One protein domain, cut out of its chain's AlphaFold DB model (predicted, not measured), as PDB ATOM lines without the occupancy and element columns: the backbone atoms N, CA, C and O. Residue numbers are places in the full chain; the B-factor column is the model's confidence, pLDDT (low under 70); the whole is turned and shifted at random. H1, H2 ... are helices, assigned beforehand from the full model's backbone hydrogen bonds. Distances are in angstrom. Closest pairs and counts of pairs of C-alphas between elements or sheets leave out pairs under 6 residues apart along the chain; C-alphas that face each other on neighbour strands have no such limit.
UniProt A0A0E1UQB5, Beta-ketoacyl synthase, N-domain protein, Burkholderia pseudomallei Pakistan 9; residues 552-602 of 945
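This is residues 552 to 602 of the 945 residues of the protein "Beta-ketoacyl synthase, N-domain protein" of Burkholderia pseudomallei Pakistan 9 (UniProt A0A0E1UQB5). There is little regular structure here: a long winding stretch, residues 552 to 573, leads into one main helix, H1, and after it the chain folds back along H1 to a short helix, H2, near Gly 577. The printed part has 51 residues with two named helices, H1 then H2, and no named strand; its class is all helix, though under half of the residues are in named elements. It is compact, with a radius of gyration of the C-alphas of 10.8 A, and rounded, spanning 27 by 21 by 18 A.

The printed part begins at C-alpha 552, (-48.822, -53.457, -35.656). H1, residues 574 to 588, runs 21.1 A from C-alpha 574 at (-51.678, -43.962, -48.194). H2, residues 596 to 599, ends at C-alpha 599, (-39.487, -38.039, -48.316).

H1 and H2 are close but not clearly touching; their closest C-alphas, those of Gly 577 and Val 597, are 7.4 A apart. In H1, 10 of 11 O i to N i+4 pairs are within hydrogen-bond range; H2 is too short for such a pair.

The C-alphas farthest apart, those of Ser 559 and Ser 591, are 27.7 A apart. The link from H1 to H2 is short, and the printed part has no cut. Mean pLDDT of the printed part is 83.4, and no printed residue is under 70.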
ATOM      1  N   ALA A 552     -47.446 -53.551 -36.133       85.56
ATOM      2  CA  ALA A 552     -48.822 -53.457 -35.656       85.56
ATOM      3  C   ALA A 552     -49.779 -52.721 -36.619       85.56
ATOM      4  O   ALA A 552     -50.980 -52.976 -36.572       85.56
ATOM      5  N   ALA A 553     -49.281 -51.820 -37.474       86.81
ATOM      6  CA  ALA A 553     -50.088 -51.117 -38.477       86.81
ATOM      7  C   ALA A 553     -50.284 -51.935 -39.768       86.81
ATOM      8  O   ALA A 553     -51.339 -51.851 -40.393       86.81
ATOM      9  N   LEU A 554     -49.284 -52.736 -40.146       86.75
ATOM     10  CA  LEU A 554     -49.276 -53.591 -41.339       86.75
ATOM     11  C   LEU A 554     -49.732 -55.040 -41.070       86.75
ATOM     12  O   LEU A 554     -49.812 -55.836 -41.999       86.75
ATOM     13  N   TYR A 555     -50.030 -55.390 -39.814       82.81
ATOM     14  CA  TYR A 555     -50.414 -56.738 -39.363       82.81
ATOM     15  C   TYR A 555     -49.383 -57.845 -39.686       82.81
ATOM     16  O   TYR A 555     -49.750 -59.005 -39.876       82.81
ATOM     17  N   MET A 556     -48.093 -57.494 -39.703       84.19
ATOM     18  CA  MET A 556     -46.959 -58.410 -39.911       84.19
ATOM     19  C   MET A 556     -46.103 -58.548 -38.644       84.19
ATOM     20  O   MET A 556     -46.199 -57.726 -37.732       84.19
ATOM     21  N   ASP A 557     -45.245 -59.568 -38.577       79.88
ATOM     22  CA  ASP A 557     -44.294 -59.721 -37.471       79.88
ATOM     23  C   ASP A 557     -43.137 -58.712 -37.574       79.88
ATOM     24  O   ASP A 557     -42.606 -58.446 -38.652       79.88
ATOM     25  N   ALA A 558     -42.664 -58.203 -36.431       81.31
ATOM     26  CA  ALA A 558     -41.568 -57.225 -36.358       81.31
ATOM     27  C   ALA A 558     -40.221 -57.735 -36.925       81.31
ATOM     28  O   ALA A 558     -39.295 -56.953 -37.135       81.31
ATOM     29  N   SER A 559     -40.104 -59.044 -37.172       79.75
ATOM     30  CA  SER A 559     -38.970 -59.691 -37.840       79.75
ATOM     31  C   SER A 559     -39.086 -59.787 -39.367       79.75
ATOM     32  O   SER A 559     -38.093 -60.125 -40.002       79.75
ATOM     33  N   GLU A 560     -40.260 -59.531 -39.957       77.56
ATOM     34  CA  GLU A 560     -40.451 -59.503 -41.420       77.56
ATOM     35  C   GLU A 560     -40.217 -58.090 -42.018       77.56
ATOM     36  O   GLU A 560     -40.167 -57.943 -43.235       77.56
ATOM     37  N   ILE A 561     -39.996 -57.063 -41.180       83.44
ATOM     38  CA  ILE A 561     -39.696 -55.676 -41.592       83.44
ATOM     39  C   ILE A 561     -38.199 -55.489 -41.881       83.44
ATOM     40  O   ILE A 561     -37.372 -55.520 -40.963       83.44
ATOM     41  N   ASP A 562     -37.847 -55.177 -43.133       82.25
ATOM     42  CA  ASP A 562     -36.528 -54.628 -43.464       82.25
ATOM     43  C   ASP A 562     -36.490 -53.115 -43.181       82.25
ATOM     44  O   ASP A 562     -37.299 -52.314 -43.647       82.25
ATOM     45  N   VAL A 563     -35.496 -52.706 -42.400       87.06
ATOM     46  CA  VAL A 563     -35.283 -51.327 -41.953       87.06
ATOM     47  C   VAL A 563     -34.778 -50.423 -43.094       87.06
ATOM     48  O   VAL A 563     -34.941 -49.199 -43.036       87.06
ATOM     49  N   LEU A 564     -34.160 -51.004 -44.128       83.75
ATOM     50  CA  LEU A 564     -33.663 -50.284 -45.301       83.75
ATOM     51  C   LEU A 564     -34.695 -50.190 -46.432       83.75
ATOM     52  O   LEU A 564     -34.618 -49.240 -47.220       83.75
ATOM     53  N   GLN A 565     -35.647 -51.123 -46.496       83.44
ATOM     54  CA  GLN A 565     -36.647 -51.203 -47.560       83.44
ATOM     55  C   GLN A 565     -37.614 -49.999 -47.543       83.44
ATOM     56  O   GLN A 565     -37.951 -49.485 -46.471       83.44
ATOM     57  N   PRO A 566     -38.081 -49.521 -48.714       86.88
ATOM     58  CA  PRO A 566     -39.139 -48.523 -48.791       86.88
ATOM     59  C   PRO A 566     -40.463 -48.993 -48.170       86.88
ATOM     60  O   PRO A 566     -40.947 -50.079 -48.474       86.88
ATOM     61  N   PHE A 567     -41.124 -48.139 -47.384       83.94
ATOM     62  CA  PHE A 567     -42.418 -48.433 -46.755       83.94
ATOM     63  C   PHE A 567     -43.499 -48.865 -47.759       83.94
ATOM     64  O   PHE A 567     -44.285 -49.761 -47.469       83.94
ATOM     65  N   VAL A 568     -43.502 -48.271 -48.956       83.94
ATOM     66  CA  VAL A 568     -44.431 -48.611 -50.050       83.94
ATOM     67  C   VAL A 568     -44.225 -50.051 -50.548       83.94
ATOM     68  O   VAL A 568     -45.177 -50.697 -50.967       83.94
ATOM     69  N   GLU A 569     -43.003 -50.583 -50.470       78.44
ATOM     70  CA  GLU A 569     -42.698 -51.973 -50.837       78.44
ATOM     71  C   GLU A 569     -42.998 -52.968 -49.705       78.44
ATOM     72  O   GLU A 569     -43.169 -54.150 -49.973       78.44
ATOM     73  N   MET A 570     -43.125 -52.489 -48.461       81.81
ATOM     74  CA  MET A 570     -43.635 -53.262 -47.317       81.81
ATOM     75  C   MET A 570     -45.170 -53.187 -47.176       81.81
ATOM     76  O   MET A 570     -45.719 -53.664 -46.187       81.81
ATOM     77  N   GLY A 571     -45.877 -52.587 -48.142       77.88
ATOM     78  CA  GLY A 571     -47.343 -52.490 -48.143       77.88
ATOM     79  C   GLY A 571     -47.928 -51.312 -47.354       77.88
ATOM     80  O   GLY A 571     -49.115 -51.328 -47.032       77.88
ATOM     81  N   LEU A 572     -47.141 -50.277 -47.030       84.12
ATOM     82  CA  LEU A 572     -47.663 -49.074 -46.372       84.12
ATOM     83  C   LEU A 572     -48.405 -48.164 -47.365       84.12
ATOM     84  O   LEU A 572     -47.852 -47.200 -47.901       84.12
ATOM     85  N   ASP A 573     -49.683 -48.469 -47.571       83.25
ATOM     86  CA  ASP A 573     -50.610 -47.659 -48.360       83.25
ATOM     87  C   ASP A 573     -50.880 -46.276 -47.750       83.25
ATOM     88  O   ASP A 573     -50.770 -46.059 -46.541       83.25
ATOM     89  N   SER A 574     -51.352 -45.344 -48.584       80.25
ATOM     90  CA  SER A 574     -51.678 -43.962 -48.194       80.25
ATOM     91  C   SER A 574     -52.690 -43.846 -47.045       80.25
ATOM     92  O   SER A 574     -52.705 -42.829 -46.359       80.25
ATOM     93  N   ILE A 575     -53.539 -44.857 -46.823       80.00
ATOM     94  CA  ILE A 575     -54.490 -44.889 -45.698       80.00
ATOM     95  C   ILE A 575     -53.765 -45.316 -44.415       80.00
ATOM     96  O   ILE A 575     -53.742 -44.567 -43.437       80.00
ATOM     97  N   ILE A 576     -53.104 -46.479 -44.443       84.38
ATOM     98  CA  ILE A 576     -52.394 -47.052 -43.289       84.38
ATOM     99  C   ILE A 576     -51.266 -46.112 -42.835       84.38
ATOM    100  O   ILE A 576     -51.126 -45.847 -41.644       84.38
ATOM    101  N   GLY A 577     -50.513 -45.530 -43.774       84.69
ATOM    102  CA  GLY A 577     -49.467 -44.545 -43.490       84.69
ATOM    103  C   GLY A 577     -49.991 -43.287 -42.795       84.69
ATOM    104  O   GLY A 577     -49.366 -42.806 -41.849       84.69
ATOM    105  N   VAL A 578     -51.165 -42.777 -43.187       84.69
ATOM    106  CA  VAL A 578     -51.803 -41.637 -42.506       84.69
ATOM    107  C   VAL A 578     -52.210 -42.013 -41.081       84.69
ATOM    108  O   VAL A 578     -51.904 -41.262 -40.153       84.69
ATOM    109  N   GLU A 579     -52.864 -43.157 -40.870       85.81
ATOM    110  CA  GLU A 579     -53.296 -43.580 -39.530       85.81
ATOM    111  C   GLU A 579     -52.116 -43.893 -38.598       85.81
ATOM    112  O   GLU A 579     -52.116 -43.465 -37.437       85.81
ATOM    113  N   TRP A 580     -51.085 -44.563 -39.120       90.75
ATOM    114  CA  TRP A 580     -49.845 -44.885 -38.416       90.75
ATOM    115  C   TRP A 580     -49.086 -43.624 -37.992       90.75
ATOM    116  O   TRP A 580     -48.760 -43.489 -36.813       90.75
ATOM    117  N   ILE A 581     -48.898 -42.643 -38.882       89.50
ATOM    118  CA  ILE A 581     -48.256 -41.365 -38.526       89.50
ATOM    119  C   ILE A 581     -49.076 -40.589 -37.493       89.50
ATOM    120  O   ILE A 581     -48.511 -40.034 -36.549       89.50
ATOM    121  N   HIS A 582     -50.410 -40.604 -37.575       86.94
ATOM    122  CA  HIS A 582     -51.244 -40.018 -36.524       86.94
ATOM    123  C   HIS A 582     -51.131 -40.774 -35.187       86.94
ATOM    124  O   HIS A 582     -51.224 -40.149 -34.131       86.94
ATOM    125  N   ALA A 583     -50.911 -42.092 -35.187       85.31
ATOM    126  CA  ALA A 583     -50.630 -42.857 -33.971       85.31
ATOM    127  C   ALA A 583     -49.240 -42.544 -33.392       85.31
ATOM    128  O   ALA A 583     -49.119 -42.342 -32.184       85.31
ATOM    129  N   LEU A 584     -48.225 -42.425 -34.251       87.75
ATOM    130  CA  LEU A 584     -46.850 -42.065 -33.906       87.75
ATOM    131  C   LEU A 584     -46.790 -40.663 -33.271       87.75
ATOM    132  O   LEU A 584     -46.297 -40.504 -32.155       87.75
ATOM    133  N   ASN A 585     -47.414 -39.673 -33.917       88.44
ATOM    134  CA  ASN A 585     -47.544 -38.306 -33.409       88.44
ATOM    135  C   ASN A 585     -48.257 -38.245 -32.049       88.44
ATOM    136  O   ASN A 585     -47.807 -37.542 -31.145       88.44
ATOM    137  N   ARG A 586     -49.326 -39.032 -31.846       85.19
ATOM    138  CA  ARG A 586     -49.997 -39.141 -30.535       85.19
ATOM    139  C   ARG A 586     -49.125 -39.785 -29.447       85.19
ATOM    140  O   ARG A 586     -49.369 -39.513 -28.275       85.19
ATOM    141  N   ARG A 587     -48.153 -40.635 -29.806       84.25
ATOM    142  CA  ARG A 587     -47.255 -41.332 -28.862       84.25
ATOM    143  C   ARG A 587     -46.082 -40.456 -28.416       84.25
ATOM    144  O   ARG A 587     -45.776 -40.450 -27.230       84.25
ATOM    145  N   TYR A 588     -45.468 -39.710 -29.337       83.62
ATOM    146  CA  TYR A 588     -44.269 -38.899 -29.057       83.62
ATOM    147  C   TYR A 588     -44.531 -37.387 -28.943       83.62
ATOM    148  O   TYR A 588     -43.611 -36.629 -28.652       83.62
ATOM    149  N   GLY A 589     -45.769 -36.928 -29.163       79.06
ATOM    150  CA  GLY A 589     -46.123 -35.501 -29.151       79.06
ATOM    151  C   GLY A 589     -45.644 -34.727 -30.386       79.06
ATOM    152  O   GLY A 589     -45.646 -33.497 -30.377       79.06
ATOM    153  N   THR A 590     -45.219 -35.435 -31.432       86.38
ATOM    154  CA  THR A 590     -44.638 -34.871 -32.655       86.38
ATOM    155  C   THR A 590     -45.705 -34.401 -33.646       86.38
ATOM    156  O   THR A 590     -46.871 -34.782 -33.563       86.38
ATOM    157  N   SER A 591     -45.301 -33.565 -34.604       80.50
ATOM    158  CA  SER A 591     -46.166 -33.018 -35.659       80.50
ATOM    159  C   SER A 591     -45.639 -33.370 -37.057       80.50
ATOM    160  O   SER A 591     -45.426 -32.490 -37.890       80.50
ATOM    161  N   ILE A 592     -45.363 -34.655 -37.289       84.44
ATOM    162  CA  ILE A 592     -44.887 -35.175 -38.579       84.44
ATOM    163  C   ILE A 592     -46.078 -35.241 -39.540       84.44
ATOM    164  O   ILE A 592     -47.091 -35.865 -39.224       84.44
ATOM    165  N   GLU A 593     -45.986 -34.614 -40.708       81.94
ATOM    166  CA  GLU A 593     -47.051 -34.693 -41.713       81.94
ATOM    167  C   GLU A 593     -46.963 -36.020 -42.472       81.94
ATOM    168  O   GLU A 593     -45.876 -36.454 -42.846       81.94
ATOM    169  N   ALA A 594     -48.101 -36.656 -42.765       79.81
ATOM    170  CA  ALA A 594     -48.117 -37.967 -43.423       79.81
ATOM    171  C   ALA A 594     -47.464 -37.976 -44.824       79.81
ATOM    172  O   ALA A 594     -46.999 -39.021 -45.271       79.81
ATOM    173  N   ILE A 595     -47.354 -36.822 -45.494       80.94
ATOM    174  CA  ILE A 595     -46.610 -36.691 -46.759       80.94
ATOM    175  C   ILE A 595     -45.106 -36.971 -46.599       80.94
ATOM    176  O   ILE A 595     -44.476 -37.473 -47.527       80.94
ATOM    177  N   GLN A 596     -44.539 -36.733 -45.412       79.38
ATOM    178  CA  GLN A 596     -43.107 -36.898 -45.136       79.38
ATOM    179  C   GLN A 596     -42.691 -38.382 -45.118       79.38
ATOM    180  O   GLN A 596     -41.506 -38.690 -45.203       79.38
ATOM    181  N   VAL A 597     -43.650 -39.320 -45.097       80.75
ATOM    182  CA  VAL A 597     -43.405 -40.759 -45.310       80.75
ATOM    183  C   VAL A 597     -42.799 -41.030 -46.692       80.75
ATOM    184  O   VAL A 597     -42.003 -41.954 -46.831       80.75
ATOM    185  N   TYR A 598     -43.108 -40.213 -47.706       76.44
ATOM    186  CA  TYR A 598     -42.513 -40.346 -49.041       76.44
ATOM    187  C   TYR A 598     -41.096 -39.751 -49.125       76.44
ATOM    188  O   TYR A 598     -40.244 -40.308 -49.817       76.44
ATOM    189  N   ASP A 599     -40.820 -38.665 -48.393       77.75
ATOM    190  CA  ASP A 599     -39.487 -38.039 -48.316       77.75
ATOM    191  C   ASP A 599     -38.497 -38.867 -47.473       77.75
ATOM    192  O   ASP A 599     -37.296 -38.934 -47.763       77.75
ATOM    193  N   TYR A 600     -39.009 -39.552 -46.447       83.88
ATOM    194  CA  TYR A 600     -38.264 -40.406 -45.521       83.88
ATOM    195  C   TYR A 600     -38.705 -41.873 -45.672       83.88
ATOM    196  O   TYR A 600     -39.210 -42.452 -44.715       83.88
ATOM    197  N   PRO A 601     -38.502 -42.512 -46.844       85.31
ATOM    198  CA  PRO A 601     -39.217 -43.728 -47.234       85.31
ATOM    199  C   PRO A 601     -38.850 -45.004 -46.472       85.31
ATOM    200  O   PRO A 601     -39.404 -46.037 -46.810       85.31
ATOM    201  N   ASN A 602     -37.932 -44.993 -45.502       88.31
ATOM    202  CA  ASN A 602     -37.556 -46.197 -44.756       88.31
ATOM    203  C   ASN A 602     -37.356 -45.930 -43.258       88.31
ATOM    204  O   ASN A 602     -37.251 -44.781 -42.814       88.31
TER     205      ASN A 602